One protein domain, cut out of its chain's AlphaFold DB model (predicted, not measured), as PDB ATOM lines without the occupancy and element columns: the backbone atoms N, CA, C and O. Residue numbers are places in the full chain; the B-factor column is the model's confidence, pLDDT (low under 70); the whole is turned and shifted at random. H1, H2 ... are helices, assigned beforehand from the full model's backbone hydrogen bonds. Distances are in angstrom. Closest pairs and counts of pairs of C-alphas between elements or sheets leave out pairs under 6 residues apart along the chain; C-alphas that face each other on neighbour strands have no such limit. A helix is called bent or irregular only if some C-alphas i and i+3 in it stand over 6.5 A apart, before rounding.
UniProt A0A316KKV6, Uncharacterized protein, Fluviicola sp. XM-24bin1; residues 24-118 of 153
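Overview. This is residues 24 to 118 of the 153 residues of an uncharacterized protein of Fluviicola sp. XM-24bin1 (UniProt A0A316KKV6). Three helical pieces, H1, H2b and H3, make a loose, elongated up-and-down bundle, each running against the one before it, with their centres in a triangle. The long helix H2 bends, and its arm H2a reaches beyond the end of H1; residues 51 to 57, of which 56 and 57 belong to H2a, stick out where the long loop of residues 42 to 55 leads into H2a, and short H4 packs on residues 37 to 41 of H1. The printed part has 95 residues with four named helices, H1 to H4 in order, and no named strand: all helix. It is loose, with a radius of gyration of the C-alphas of 15.4 A, and spans 48 by 29 by 17 A.

Along the chain. Find C-alpha 25 at (-37.323, 17.020, 21.693); from there H1 runs 24.5 A to residue 41. H2, residues 56 to 86, was assigned as one helix by its hydrogen bonds but is bent: C-alphas 68 and 71 are 7.0 A apart. Its arms are H2a, residues 56 to 68, 18.3 A, and H2b, residues 71 to 86, 21.7 A. H3 spans residues 90 to 105, 22.9 A. H4, residues 108 to 115, ends at C-alpha 115, (-50.532, 34.739, 40.460).

Arrangement. Start at H1, the hub. Its residues 32 to 39 touch H2b at a shallow tilt of 8 degrees, opposite ways; the closest C-alphas, Cys 39 and Lys 73, are 6.1 A apart. H1 touches H3 at a steep 44 degrees, closest at C-alphas 33 and 104, 4.9 A. Its residues 37 to 41 touch H4, closest at C-alphas 37 and 109, 5.8 A. H2b and H3 are close but not clearly touching. H2a touches no helix. Every O i to N i+4 pair is within hydrogen-bond range in H2a, H2b, H3 and H4, and 12 of 13 in H1.

Size, cuts and confidence. Look to C-alphas 55 and 89 for the farthest pair, 48.0 A. The printed part has no cut. The link H1 to H2 is long; the other two are tight. Residues 24 to 26 and 48 to 54 have pLDDT under 70.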
ATOM      1  N   SER A  24     -39.799  13.215  20.122       55.84
ATOM      2  CA  SER A  24     -39.751  14.656  19.856       55.84
ATOM      3  C   SER A  24     -38.976  15.334  20.994       55.84
ATOM      4  O   SER A  24     -39.264  15.054  22.164       55.84
ATOM      5  N   PRO A  25     -38.008  16.216  20.688       59.81
ATOM      6  CA  PRO A  25     -37.323  17.020  21.693       59.81
ATOM      7  C   PRO A  25     -38.298  17.777  22.606       59.81
ATOM      8  O   PRO A  25     -37.986  17.937  23.779       59.81
ATOM      9  N   GLU A  26     -39.474  18.173  22.102       61.75
ATOM     10  CA  GLU A  26     -40.525  18.848  22.888       61.75
ATOM     11  C   GLU A  26     -40.984  18.010  24.082       61.75
ATOM     12  O   GLU A  26     -40.929  18.481  25.210       61.75
ATOM     13  N   SER A  27     -41.298  16.726  23.871       72.06
ATOM     14  CA  SER A  27     -41.758  15.839  24.954       72.06
ATOM     15  C   SER A  27     -40.728  15.653  26.075       72.06
ATOM     16  O   SER A  27     -41.072  15.411  27.231       72.06
ATOM     17  N   LYS A  28     -39.433  15.759  25.747       85.31
ATOM     18  CA  LYS A  28     -38.363  15.718  26.747       85.31
ATOM     19  C   LYS A  28     -38.242  17.048  27.472       85.31
ATOM     20  O   LYS A  28     -38.036  17.048  28.678       85.31
ATOM     21  N   VAL A  29     -38.347  18.149  26.737       92.00
ATOM     22  CA  VAL A  29     -38.243  19.509  27.260       92.00
ATOM     23  C   VAL A  29     -39.317  19.782  28.314       92.00
ATOM     24  O   VAL A  29     -38.960  20.166  29.426       92.00
ATOM     25  N   GLU A  30     -40.585  19.506  28.003       92.12
ATOM     26  CA  GLU A  30     -41.710  19.659  28.941       92.12
ATOM     27  C   GLU A  30     -41.473  18.830  30.203       92.12
ATOM     28  O   GLU A  30     -41.434  19.358  31.310       92.12
ATOM     29  N   LYS A  31     -41.112  17.553  30.029       93.62
ATOM     30  CA  LYS A  31     -40.787  16.670  31.151       93.62
ATOM     31  C   LYS A  31     -39.649  17.199  32.033       93.62
ATOM     32  O   LYS A  31     -39.659  16.974  33.241       93.62
ATOM     33  N   ARG A  32     -38.621  17.848  31.469       94.62
ATOM     34  CA  ARG A  32     -37.543  18.453  32.277       94.62
ATOM     35  C   ARG A  32     -38.015  19.691  33.022       94.62
ATOM     36  O   ARG A  32     -37.560  19.895  34.145       94.62
ATOM     37  N   ALA A  33     -38.882  20.494  32.414       94.50
ATOM     38  CA  ALA A  33     -39.486  21.641  33.072       94.50
ATOM     39  C   ALA A  33     -40.351  21.196  34.263       94.50
ATOM     40  O   ALA A  33     -40.145  21.698  35.367       94.50
ATOM     41  N   ASP A  34     -41.186  20.170  34.086       94.00
ATOM     42  CA  ASP A  34     -42.000  19.586  35.160       94.00
ATOM     43  C   ASP A  34     -41.136  19.002  36.283       94.00
ATOM     44  O   ASP A  34     -41.353  19.299  37.454       94.00
ATOM     45  N   GLU A  35     -40.084  18.244  35.947       94.69
ATOM     46  CA  GLU A  35     -39.151  17.704  36.946       94.69
ATOM     47  C   GLU A  35     -38.467  18.828  37.757       94.69
ATOM     48  O   GLU A  35     -38.232  18.666  38.956       94.69
ATOM     49  N   ILE A  36     -38.136  19.972  37.137       92.62
ATOM     50  CA  ILE A  36     -37.614  21.155  37.851       92.62
ATOM     51  C   ILE A  36     -38.702  21.756  38.743       92.62
ATOM     52  O   ILE A  36     -38.432  22.077  39.902       92.62
ATOM     53  N   CYS A  37     -39.916  21.880  38.222       92.31
ATOM     54  CA  CYS A  37     -41.053  22.442  38.931       92.31
ATOM     55  C   CYS A  37     -41.407  21.639  40.190       92.31
ATOM     56  O   CYS A  37     -41.532  22.210  41.275       92.31
ATOM     57  N   GLU A  38     -41.445  20.310  40.088       91.94
ATOM     58  CA  GLU A  38     -41.625  19.398  41.221       91.94
ATOM     59  C   GLU A  38     -40.546  19.603  42.291       91.94
ATOM     60  O   GLU A  38     -40.860  19.687  43.482       91.94
ATOM     61  N   CYS A  39     -39.278  19.756  41.883       90.25
ATOM     62  CA  CYS A  39     -38.187  20.025  42.825       90.25
ATOM     63  C   CYS A  39     -38.430  21.313  43.622       90.25
ATOM     64  O   CYS A  39     -38.070  21.370  44.799       90.25
ATOM     65  N   VAL A  40     -39.002  22.341  42.986       86.94
ATOM     66  CA  VAL A  40     -39.321  23.621  43.627       86.94
ATOM     67  C   VAL A  40     -40.546  23.482  44.532       86.94
ATOM     68  O   VAL A  40     -40.459  23.882  45.693       86.94
ATOM     69  N   LYS A  41     -41.637  22.852  44.075       86.38
ATOM     70  CA  LYS A  41     -42.858  22.648  44.881       86.38
ATOM     71  C   LYS A  41     -42.562  21.945  46.206       86.38
ATOM     72  O   LYS A  41     -42.989  22.379  47.270       86.38
ATOM     73  N   GLU A  42     -41.716  20.920  46.191       84.69
ATOM     74  CA  GLU A  42     -41.356  20.177  47.406       84.69
ATOM     75  C   GLU A  42     -40.616  21.009  48.467       84.69
ATOM     76  O   GLU A  42     -40.559  20.611  49.638       84.69
ATOM     77  N   THR A  43     -40.036  22.151  48.092       81.25
ATOM     78  CA  THR A  43     -39.407  23.064  49.057       81.25
ATOM     79  C   THR A  43     -40.428  23.857  49.867       81.25
ATOM     80  O   THR A  43     -40.098  24.275  50.977       81.25
ATOM     81  N   GLY A  44     -41.663  23.996  49.377       77.12
ATOM     82  CA  GLY A  44     -42.690  24.871  49.949       77.12
ATOM     83  C   GLY A  44     -42.505  26.351  49.594       77.12
ATOM     84  O   GLY A  44     -43.255  27.184  50.085       77.12
ATOM     85  N   ILE A  45     -41.528  26.706  48.743       75.81
ATOM     86  CA  ILE A  45     -41.350  28.094  48.271       75.81
ATOM     87  C   ILE A  45     -42.594  28.577  47.522       75.81
ATOM     88  O   ILE A  45     -42.992  29.727  47.675       75.81
ATOM     89  N   THR A  46     -43.219  27.698  46.737       73.25
ATOM     90  CA  THR A  46     -44.436  28.008  45.977       73.25
ATOM     91  C   THR A  46     -45.648  28.229  46.867       73.25
ATOM     92  O   THR A  46     -46.604  28.831  46.400       73.25
ATOM     93  N   ASP A  47     -45.612  27.828  48.140       74.06
ATOM     94  CA  ASP A  47     -46.724  27.997  49.084       74.06
ATOM     95  C   ASP A  47     -46.661  29.341  49.820       74.06
ATOM     96  O   ASP A  47     -47.696  29.857  50.235       74.06
ATOM     97  N   LEU A  48     -45.486  29.980  49.876       69.56
ATOM     98  CA  LEU A  48     -45.297  31.274  50.536       69.56
ATOM     99  C   LEU A  48     -46.105  32.380  49.846       69.56
ATOM    100  O   LEU A  48     -45.968  32.610  48.644       69.56
ATOM    101  N   ASP A  49     -46.965  33.064  50.588       68.81
ATOM    102  CA  ASP A  49     -47.622  34.303  50.173       68.81
ATOM    103  C   ASP A  49     -46.905  35.546  50.741       68.81
ATOM    104  O   ASP A  49     -45.993  35.459  51.567       68.81
ATOM    105  N   VAL A  50     -47.323  36.738  50.308       62.28
ATOM    106  CA  VAL A  50     -46.735  38.016  50.755       62.28
ATOM    107  C   VAL A  50     -46.837  38.218  52.277       62.28
ATOM    108  O   VAL A  50     -46.020  38.938  52.853       62.28
ATOM    109  N   PHE A  51     -47.798  37.576  52.946       61.41
ATOM    110  CA  PHE A  51     -47.991  37.681  54.392       61.41
ATOM    111  C   PHE A  51     -47.051  36.739  55.159       61.41
ATOM    112  O   PHE A  51     -46.453  37.155  56.150       61.41
ATOM    113  N   SER A  52     -46.815  35.530  54.652       61.06
ATOM    114  CA  SER A  52     -45.845  34.558  55.178       61.06
ATOM    115  C   SER A  52     -44.391  35.031  55.037       61.06
ATOM    116  O   SER A  52     -43.539  34.675  55.846       61.06
ATOM    117  N   LEU A  53     -44.100  35.935  54.089       63.22
ATOM    118  CA  LEU A  53     -42.800  36.619  54.007       63.22
ATOM    119  C   LEU A  53     -42.527  37.560  55.197       63.22
ATOM    120  O   LEU A  53     -41.381  37.959  55.409       63.22
ATOM    121  N   GLN A  54     -43.546  37.937  55.977       65.94
ATOM    122  CA  GLN A  54     -43.341  38.711  57.207       65.94
ATOM    123  C   GLN A  54     -42.946  37.816  58.390       65.94
ATOM    124  O   GLN A  54     -42.301  38.300  59.327       65.94
ATOM    125  N   ASP A  55     -43.251  36.515  58.336       77.38
ATOM    126  CA  ASP A  55     -42.827  35.556  59.352       77.38
ATOM    127  C   ASP A  55     -41.407  35.037  59.071       77.38
ATOM    128  O   ASP A  55     -41.142  34.132  58.273       77.38
ATOM    129  N   ARG A  56     -40.445  35.606  59.805       77.50
ATOM    130  CA  ARG A  56     -39.032  35.206  59.739       77.50
ATOM    131  C   ARG A  56     -38.785  33.737  60.084       77.50
ATOM    132  O   ARG A  56     -37.749  33.205  59.675       77.50
ATOM    133  N   SER A  57     -39.634  33.110  60.893       80.19
ATOM    134  CA  SER A  57     -39.445  31.721  61.312       80.19
ATOM    135  C   SER A  57     -39.826  30.748  60.195       80.19
ATOM    136  O   SER A  57     -39.040  29.844  59.891       80.19
ATOM    137  N   GLU A  58     -40.938  31.007  59.506       76.81
ATOM    138  CA  GLU A  58     -41.382  30.240  58.339       76.81
ATOM    139  C   GLU A  58     -40.410  30.402  57.168       76.81
ATOM    140  O   GLU A  58     -39.958  29.406  56.595       76.81
ATOM    141  N   MET A  59     -39.964  31.636  56.893       79.44
ATOM    142  CA  MET A  59     -38.942  31.888  55.871       79.44
ATOM    143  C   MET A  59     -37.648  31.111  56.130       79.44
ATOM    144  O   MET A  59     -37.103  30.496  55.214       79.44
ATOM    145  N   ARG A  60     -37.159  31.087  57.377       83.38
ATOM    146  CA  ARG A  60     -35.950  30.324  57.732       83.38
ATOM    147  C   ARG A  60     -36.146  28.821  57.566       83.38
ATOM    148  O   ARG A  60     -35.211  28.135  57.159       83.38
ATOM    149  N   ALA A  61     -37.328  28.300  57.893       82.50
ATOM    150  CA  ALA A  61     -37.630  26.883  57.726       82.50
ATOM    151  C   ALA A  61     -37.634  26.488  56.239       82.50
ATOM    152  O   ALA A  61     -36.993  25.499  55.863       82.50
ATOM    153  N   VAL A  62     -38.275  27.297  55.387       82.88
ATOM    154  CA  VAL A  62     -38.267  27.109  53.929       82.88
ATOM    155  C   VAL A  62     -36.855  27.252  53.367       82.88
ATOM    156  O   VAL A  62     -36.424  26.405  52.585       82.88
ATOM    157  N   GLU A  63     -36.085  28.247  53.804       83.94
ATOM    158  CA  GLU A  63     -34.699  28.450  53.371       83.94
ATOM    159  C   GLU A  63     -33.819  27.237  53.714       83.94
ATOM    160  O   GLU A  63     -33.142  26.687  52.841       83.94
ATOM    161  N   GLN A  64     -33.877  26.748  54.956       84.69
ATOM    162  CA  GLN A  64     -33.110  25.572  55.377       84.69
ATOM    163  C   GLN A  64     -33.506  24.311  54.604       84.69
ATOM    164  O   GLN A  64     -32.641  23.505  54.240       84.69
ATOM    165  N   LYS A  65     -34.805  24.117  54.352       82.50
ATOM    166  CA  LYS A  65     -35.314  22.985  53.565       82.50
ATOM    167  C   LYS A  65     -34.847  23.082  52.113       82.50
ATOM    168  O   LYS A  65     -34.339  22.102  51.566       82.50
ATOM    169  N   THR A  66     -34.924  24.274  51.532       85.94
ATOM    170  CA  THR A  66     -34.458  24.580  50.177       85.94
ATOM    171  C   THR A  66     -32.972  24.288  50.032       85.94
ATOM    172  O   THR A  66     -32.595  23.492  49.176       85.94
ATOM    173  N   GLN A  67     -32.124  24.830  50.911       86.06
ATOM    174  CA  GLN A  67     -30.671  24.630  50.854       86.06
ATOM    175  C   GLN A  67     -30.269  23.150  50.951       86.06
ATOM    176  O   GLN A  67     -29.308  22.720  50.311       86.06
ATOM    177  N   LYS A  68     -31.007  22.346  51.725       86.06
ATOM    178  CA  LYS A  68     -30.710  20.914  51.895       86.06
ATOM    179  C   LYS A  68     -31.191  20.057  50.724       86.06
ATOM    180  O   LYS A  68     -30.503  19.106  50.342       86.06
ATOM    181  N   VAL A  69     -32.380  20.341  50.196       86.00
ATOM    182  CA  VAL A  69     -33.087  19.440  49.271       86.00
ATOM    183  C   VAL A  69     -32.918  19.870  47.818       86.00
ATOM    184  O   VAL A  69     -32.583  19.035  46.971       86.00
ATOM    185  N   LEU A  70     -33.093  21.161  47.535       87.12
ATOM    186  CA  LEU A  70     -33.205  21.676  46.174       87.12
ATOM    187  C   LEU A  70     -31.933  21.441  45.336       87.12
ATOM    188  O   LEU A  70     -32.064  20.884  44.244       87.12
ATOM    189  N   PRO A  71     -30.699  21.718  45.821       89.69
ATOM    190  CA  PRO A  71     -29.495  21.533  45.010       89.69
ATOM    191  C   PRO A  71     -29.302  20.090  44.544       89.69
ATOM    192  O   PRO A  71     -28.948  19.837  43.395       89.69
ATOM    193  N   ARG A  72     -29.567  19.114  45.425       89.25
ATOM    194  CA  ARG A  72     -29.398  17.688  45.103       89.25
ATOM    195  C   ARG A  72     -30.424  17.208  44.086       89.25
ATOM    196  O   ARG A  72     -30.088  16.361  43.258       89.25
ATOM    197  N   LYS A  73     -31.663  17.699  44.163       90.38
ATOM    198  CA  LYS A  73     -32.719  17.317  43.220       90.38
ATOM    199  C   LYS A  73     -32.520  17.986  41.863       90.38
ATOM    200  O   LYS A  73     -32.450  17.270  40.866       90.38
ATOM    201  N   LEU A  74     -32.260  19.293  41.837       91.38
ATOM    202  CA  LEU A  74     -31.939  20.011  40.601       91.38
ATOM    203  C   LEU A  74     -30.710  19.428  39.902       91.38
ATOM    204  O   LEU A  74     -30.742  19.231  38.693       91.38
ATOM    205  N   LEU A  75     -29.658  19.056  40.642       93.12
ATOM    206  CA  LEU A  75     -28.480  18.414  40.050       93.12
ATOM    207  C   LEU A  75     -28.834  17.122  39.295       93.12
ATOM    208  O   LEU A  75     -28.252  16.847  38.246       93.12
ATOM    209  N   LYS A  76     -29.792  16.325  39.792       93.69
ATOM    210  CA  LYS A  76     -30.255  15.125  39.078       93.69
ATOM    211  C   LYS A  76     -30.948  15.493  37.770       93.69
ATOM    212  O   LYS A  76     -30.703  14.819  36.776       93.69
ATOM    213  N   VAL A  77     -31.776  16.537  37.760       94.19
ATOM    214  CA  VAL A  77     -32.464  16.983  36.541       94.19
ATOM    215  C   VAL A  77     -31.472  17.585  35.546       94.19
ATOM    216  O   VAL A  77     -31.492  17.220  34.373       94.19
ATOM    217  N   PHE A  78     -30.521  18.399  36.010       94.12
ATOM    218  CA  PHE A  78     -29.474  18.970  35.160       94.12
ATOM    219  C   PHE A  78     -28.581  17.913  34.516       94.12
ATOM    220  O   PHE A  78     -28.246  18.056  33.346       94.12
ATOM    221  N   ARG A  79     -28.272  16.810  35.209       95.12
ATOM    222  CA  ARG A  79     -27.578  15.668  34.586       95.12
ATOM    223  C   ARG A  79     -28.386  15.031  33.458       95.12
ATOM    224  O   ARG A  79     -27.816  14.620  32.456       95.12
ATOM    225  N   LYS A  80     -29.712  14.947  33.594       94.31
ATOM    226  CA  LYS A  80     -30.565  14.446  32.506       94.31
ATOM    227  C   LYS A  80     -30.625  15.435  31.340       94.31
ATOM    228  O   LYS A  80     -30.586  15.009  30.196       94.31
ATOM    229  N   ILE A  81     -30.667  16.740  31.622       94.25
ATOM    230  CA  ILE A  81     -30.580  17.788  30.593       94.25
ATOM    231  C   ILE A  81     -29.238  17.705  29.856       94.25
ATOM    232  O   ILE A  81     -29.215  17.755  28.633       94.25
ATOM    233  N   GLU A  82     -28.129  17.538  30.575       94.31
ATOM    234  CA  GLU A  82     -26.802  17.330  29.985       94.31
ATOM    235  C   GLU A  82     -26.801  16.122  29.038       94.31
ATOM    236  O   GLU A  82     -26.379  16.249  27.890       94.31
ATOM    237  N   GLN A  83     -27.369  14.989  29.465       93.44
ATOM    238  CA  GLN A  83     -27.538  13.799  28.621       93.44
ATOM    239  C   GLN A  83     -28.426  14.058  27.394       93.44
ATOM    240  O   GLN A  83     -28.137  13.562  26.306       93.44
ATOM    241  N   ASP A  84     -29.499  14.838  27.548       91.88
ATOM    242  CA  ASP A  84     -30.377  15.221  26.438       91.88
ATOM    243  C   ASP A  84     -29.661  16.150  25.434       91.88
ATOM    244  O   ASP A  84     -29.990  16.142  24.246       91.88
ATOM    245  N   LEU A  85     -28.654  16.909  25.884       92.00
ATOM    246  CA  LEU A  85     -27.847  17.809  25.059       92.00
ATOM    247  C   LEU A  85     -26.632  17.127  24.410       92.00
ATOM    248  O   LEU A  85     -26.198  17.601  23.360       92.00
ATOM    249  N   ASP A  86     -26.067  16.074  25.001       92.50
ATOM    250  CA  ASP A  86     -24.733  15.535  24.671       92.50
ATOM    251  C   ASP A  86     -24.534  15.284  23.163       92.50
ATOM    252  O   ASP A  86     -23.596  15.788  22.541       92.50
ATOM    253  N   TYR A  87     -25.519  14.643  22.532       88.25
ATOM    254  CA  TYR A  87     -25.486  14.253  21.116       88.25
ATOM    255  C   TYR A  87     -26.033  15.318  20.148       88.25
ATOM    256  O   TYR A  87     -26.165  15.068  18.945       88.25
ATOM    257  N   LEU A  88     -26.406  16.503  20.643       90.56
ATOM    258  CA  LEU A  88     -26.994  17.567  19.828       90.56
ATOM    259  C   LEU A  88     -25.925  18.497  19.237       90.56
ATOM    260  O   LEU A  88     -24.955  18.882  19.891       90.56
ATOM    261  N   SER A  89     -26.151  18.947  17.999       92.75
ATOM    262  CA  SER A  89     -25.377  20.046  17.415       92.75
ATOM    263  C   SER A  89     -25.635  21.358  18.164       92.75
ATOM    264  O   SER A  89     -26.682  21.522  18.791       92.75
ATOM    265  N   LEU A  90     -24.723  22.330  18.060       92.31
ATOM    266  CA  LEU A  90     -24.849  23.627  18.741       92.31
ATOM    267  C   LEU A  90     -26.202  24.316  18.481       92.31
ATOM    268  O   LEU A  90     -26.840  24.798  19.412       92.31
ATOM    269  N   GLU A  91     -26.677  24.316  17.235       93.88
ATOM    270  CA  GLU A  91     -27.974  24.909  16.884       93.88
ATOM    271  C   GLU A  91     -29.157  24.165  17.517       93.88
ATOM    272  O   GLU A  91     -30.118  24.786  17.978       93.88
ATOM    273  N   LYS A  92     -29.077  22.832  17.618       91.06
ATOM    274  CA  LYS A  92     -30.083  22.033  18.326       91.06
ATOM    275  C   LYS A  92     -30.021  22.255  19.838       91.06
ATOM    276  O   LYS A  92     -31.079  22.345  20.448       91.06
ATOM    277  N   LYS A  93     -28.829  22.426  20.423       92.19
ATOM    278  CA  LYS A  93     -28.653  22.801  21.839       92.19
ATOM    279  C   LYS A  93     -29.305  24.154  22.134       92.19
ATOM    280  O   LYS A  93     -30.119  24.240  23.041       92.19
ATOM    281  N   LYS A  94     -29.051  25.182  21.309       93.88
ATOM    282  CA  LYS A  94     -29.709  26.499  21.432       93.88
ATOM    283  C   LYS A  94     -31.232  26.390  21.358       93.88
ATOM    284  O   LYS A  94     -31.929  27.015  22.155       93.88
ATOM    285  N   ARG A  95     -31.748  25.606  20.401       93.00
ATOM    286  CA  ARG A  95     -33.191  25.368  20.268       93.00
ATOM    287  C   ARG A  95     -33.747  24.673  21.509       93.00
ATOM    288  O   ARG A  95     -34.709  25.170  22.070       93.00
ATOM    289  N   TYR A  96     -33.111  23.594  21.959       92.69
ATOM    290  CA  TYR A  96     -33.496  22.871  23.168       92.69
ATOM    291  C   TYR A  96     -33.548  23.802  24.384       92.69
ATOM    292  O   TYR A  96     -34.558  23.846  25.072       92.69
ATOM    293  N   THR A  97     -32.496  24.592  24.625       91.88
ATOM    294  CA  THR A  97     -32.448  25.531  25.755       91.88
ATOM    295  C   THR A  97     -33.556  26.577  25.676       91.88
ATOM    296  O   THR A  97     -34.166  26.883  26.695       91.88
ATOM    297  N   ARG A  98     -33.847  27.110  24.481       95.25
ATOM    298  CA  ARG A  98     -34.948  28.064  24.290       95.25
ATOM    299  C   ARG A  98     -36.297  27.440  24.627       95.25
ATOM    300  O   ARG A  98     -37.069  28.059  25.348       95.25
ATOM    301  N   GLU A  99     -36.578  26.250  24.106       94.69
ATOM    302  CA  GLU A  99     -37.844  25.575  24.392       94.69
ATOM    303  C   GLU A  99     -37.935  25.179  25.871       94.69
ATOM    304  O   GLU A  99     -38.990  25.339  26.463       94.69
ATOM    305  N   LEU A 100     -36.827  24.785  26.511       94.31
ATOM    306  CA  LEU A 100     -36.790  24.540  27.957       94.31
ATOM    307  C   LEU A 100     -37.122  25.785  28.773       94.31
ATOM    308  O   LEU A 100     -37.860  25.685  29.745       94.31
ATOM    309  N   MET A 101     -36.614  26.955  28.387       93.12
ATOM    310  CA  MET A 101     -36.967  28.204  29.066       93.12
ATOM    311  C   MET A 101     -38.452  28.537  28.931       93.12
ATOM    312  O   MET A 101     -39.048  28.972  29.909       93.12
ATOM    313  N   LYS A 102     -39.050  28.325  27.754       94.56
ATOM    314  CA  LYS A 102     -40.496  28.518  27.573       94.56
ATOM    315  C   LYS A 102     -41.294  27.520  28.403       94.56
ATOM    316  O   LYS A 102     -42.119  27.940  29.196       94.56
ATOM    317  N   ALA A 103     -40.956  26.235  28.307       94.12
ATOM    318  CA  ALA A 103     -41.626  25.189  29.064       94.12
ATOM    319  C   ALA A 103     -41.560  25.454  30.573       94.12
ATOM    320  O   ALA A 103     -42.550  25.260  31.256       94.12
ATOM    321  N   LEU A 104     -40.433  25.965  31.090       91.06
ATOM    322  CA  LEU A 104     -40.314  26.400  32.487       91.06
ATOM    323  C   LEU A 104     -41.293  27.522  32.848       91.06
ATOM    324  O   LEU A 104     -41.845  27.506  33.945       91.06
ATOM    325  N   VAL A 105     -41.500  28.489  31.953       91.00
ATOM    326  CA  VAL A 105     -42.486  29.561  32.153       91.00
ATOM    327  C   VAL A 105     -43.915  29.021  32.102       91.00
ATOM    328  O   VAL A 105     -44.761  29.497  32.850       91.00
ATOM    329  N   ASP A 106     -44.153  27.999  31.285       92.88
ATOM    330  CA  ASP A 106     -45.459  27.361  31.119       92.88
ATOM    331  C   ASP A 106     -45.768  26.312  32.213       92.88
ATOM    332  O   ASP A 106     -46.817  25.671  32.180       92.88
ATOM    333  N   THR A 107     -44.878  26.120  33.199       90.75
ATOM    334  CA  THR A 107     -45.118  25.194  34.321       90.75
ATOM    335  C   THR A 107     -46.069  25.759  35.375       90.75
ATOM    336  O   THR A 107     -46.112  26.961  35.636       90.75
ATOM    337  N   GLU A 108     -46.741  24.859  36.099       88.44
ATOM    338  CA  GLU A 108     -47.651  25.211  37.197       88.44
ATOM    339  C   GLU A 108     -46.996  26.054  38.303       88.44
ATOM    340  O   GLU A 108     -47.619  26.962  38.837       88.44
ATOM    341  N   CYS A 109     -45.738  25.785  38.670       85.88
ATOM    342  CA  CYS A 109     -45.050  26.564  39.707       85.88
ATOM    343  C   CYS A 109     -44.768  27.998  39.255       85.88
ATOM    344  O   CYS A 109     -44.747  28.900  40.097       85.88
ATOM    345  N   MET A 110     -44.545  28.230  37.957       85.44
ATOM    346  CA  MET A 110     -44.429  29.589  37.444       85.44
ATOM    347  C   MET A 110     -45.794  30.275  37.455       85.44
ATOM    348  O   MET A 110     -45.877  31.401  37.932       85.44
ATOM    349  N   ASP A 111     -46.857  29.594  37.030       86.75
ATOM    350  CA  ASP A 111     -48.219  30.140  37.073       86.75
ATOM    351  C   ASP A 111     -48.649  30.514  38.508       86.75
ATOM    352  O   ASP A 111     -49.060  31.645  38.773       86.75
ATOM    353  N   GLU A 112     -48.439  29.622  39.481       83.81
ATOM    354  CA  GLU A 112     -48.662  29.891  40.910       83.81
ATOM    355  C   GLU A 112     -47.843  31.096  41.405       83.81
ATOM    356  O   GLU A 112     -48.356  31.944  42.141       83.81
ATOM    357  N   THR A 113     -46.578  31.200  40.989       81.19
ATOM    358  CA  THR A 113     -45.699  32.318  41.369       81.19
ATOM    359  C   THR A 113     -46.187  33.635  40.770       81.19
ATOM    360  O   THR A 113     -46.247  34.643  41.475       81.19
ATOM    361  N   LEU A 114     -46.560  33.639  39.489       82.62
ATOM    362  CA  LEU A 114     -47.059  34.819  38.785       82.62
ATOM    363  C   LEU A 114     -48.371  35.310  39.407       82.62
ATOM    364  O   LEU A 114     -48.513  36.506  39.656       82.62
ATOM    365  N   ASN A 115     -49.274  34.402  39.783       83.81
ATOM    366  CA  ASN A 115     -50.532  34.739  40.460       83.81
ATOM    367  C   ASN A 115     -50.338  35.419  41.830       83.81
ATOM    368  O   ASN A 115     -51.233  36.117  42.310       83.81
ATOM    369  N   LYS A 116     -49.168  35.256  42.456       80.94
ATOM    370  CA  LYS A 116     -48.820  35.903  43.731       80.94
ATOM    371  C   LYS A 116     -48.207  37.290  43.566       80.94
ATOM    372  O   LYS A 116     -48.052  38.002  44.559       80.94
ATOM    373  N   ILE A 117     -47.858  37.695  42.345       77.38
ATOM    374  CA  ILE A 117     -47.291  39.017  42.089       77.38
ATOM    375  C   ILE A 117     -48.415  40.060  42.172       77.38
ATOM    376  O   ILE A 117     -49.383  39.993  41.412       77.38
ATOM    377  N   PRO A 118     -48.300  41.080  43.042       76.00
ATOM    378  CA  PRO A 118     -49.277  42.156  43.099       76.00
ATOM    379  C   PRO A 118     -49.053  43.128  41.930       76.00
ATOM    380  O   PRO A 118     -48.499  44.214  42.104       76.00
TER     381      PRO A 118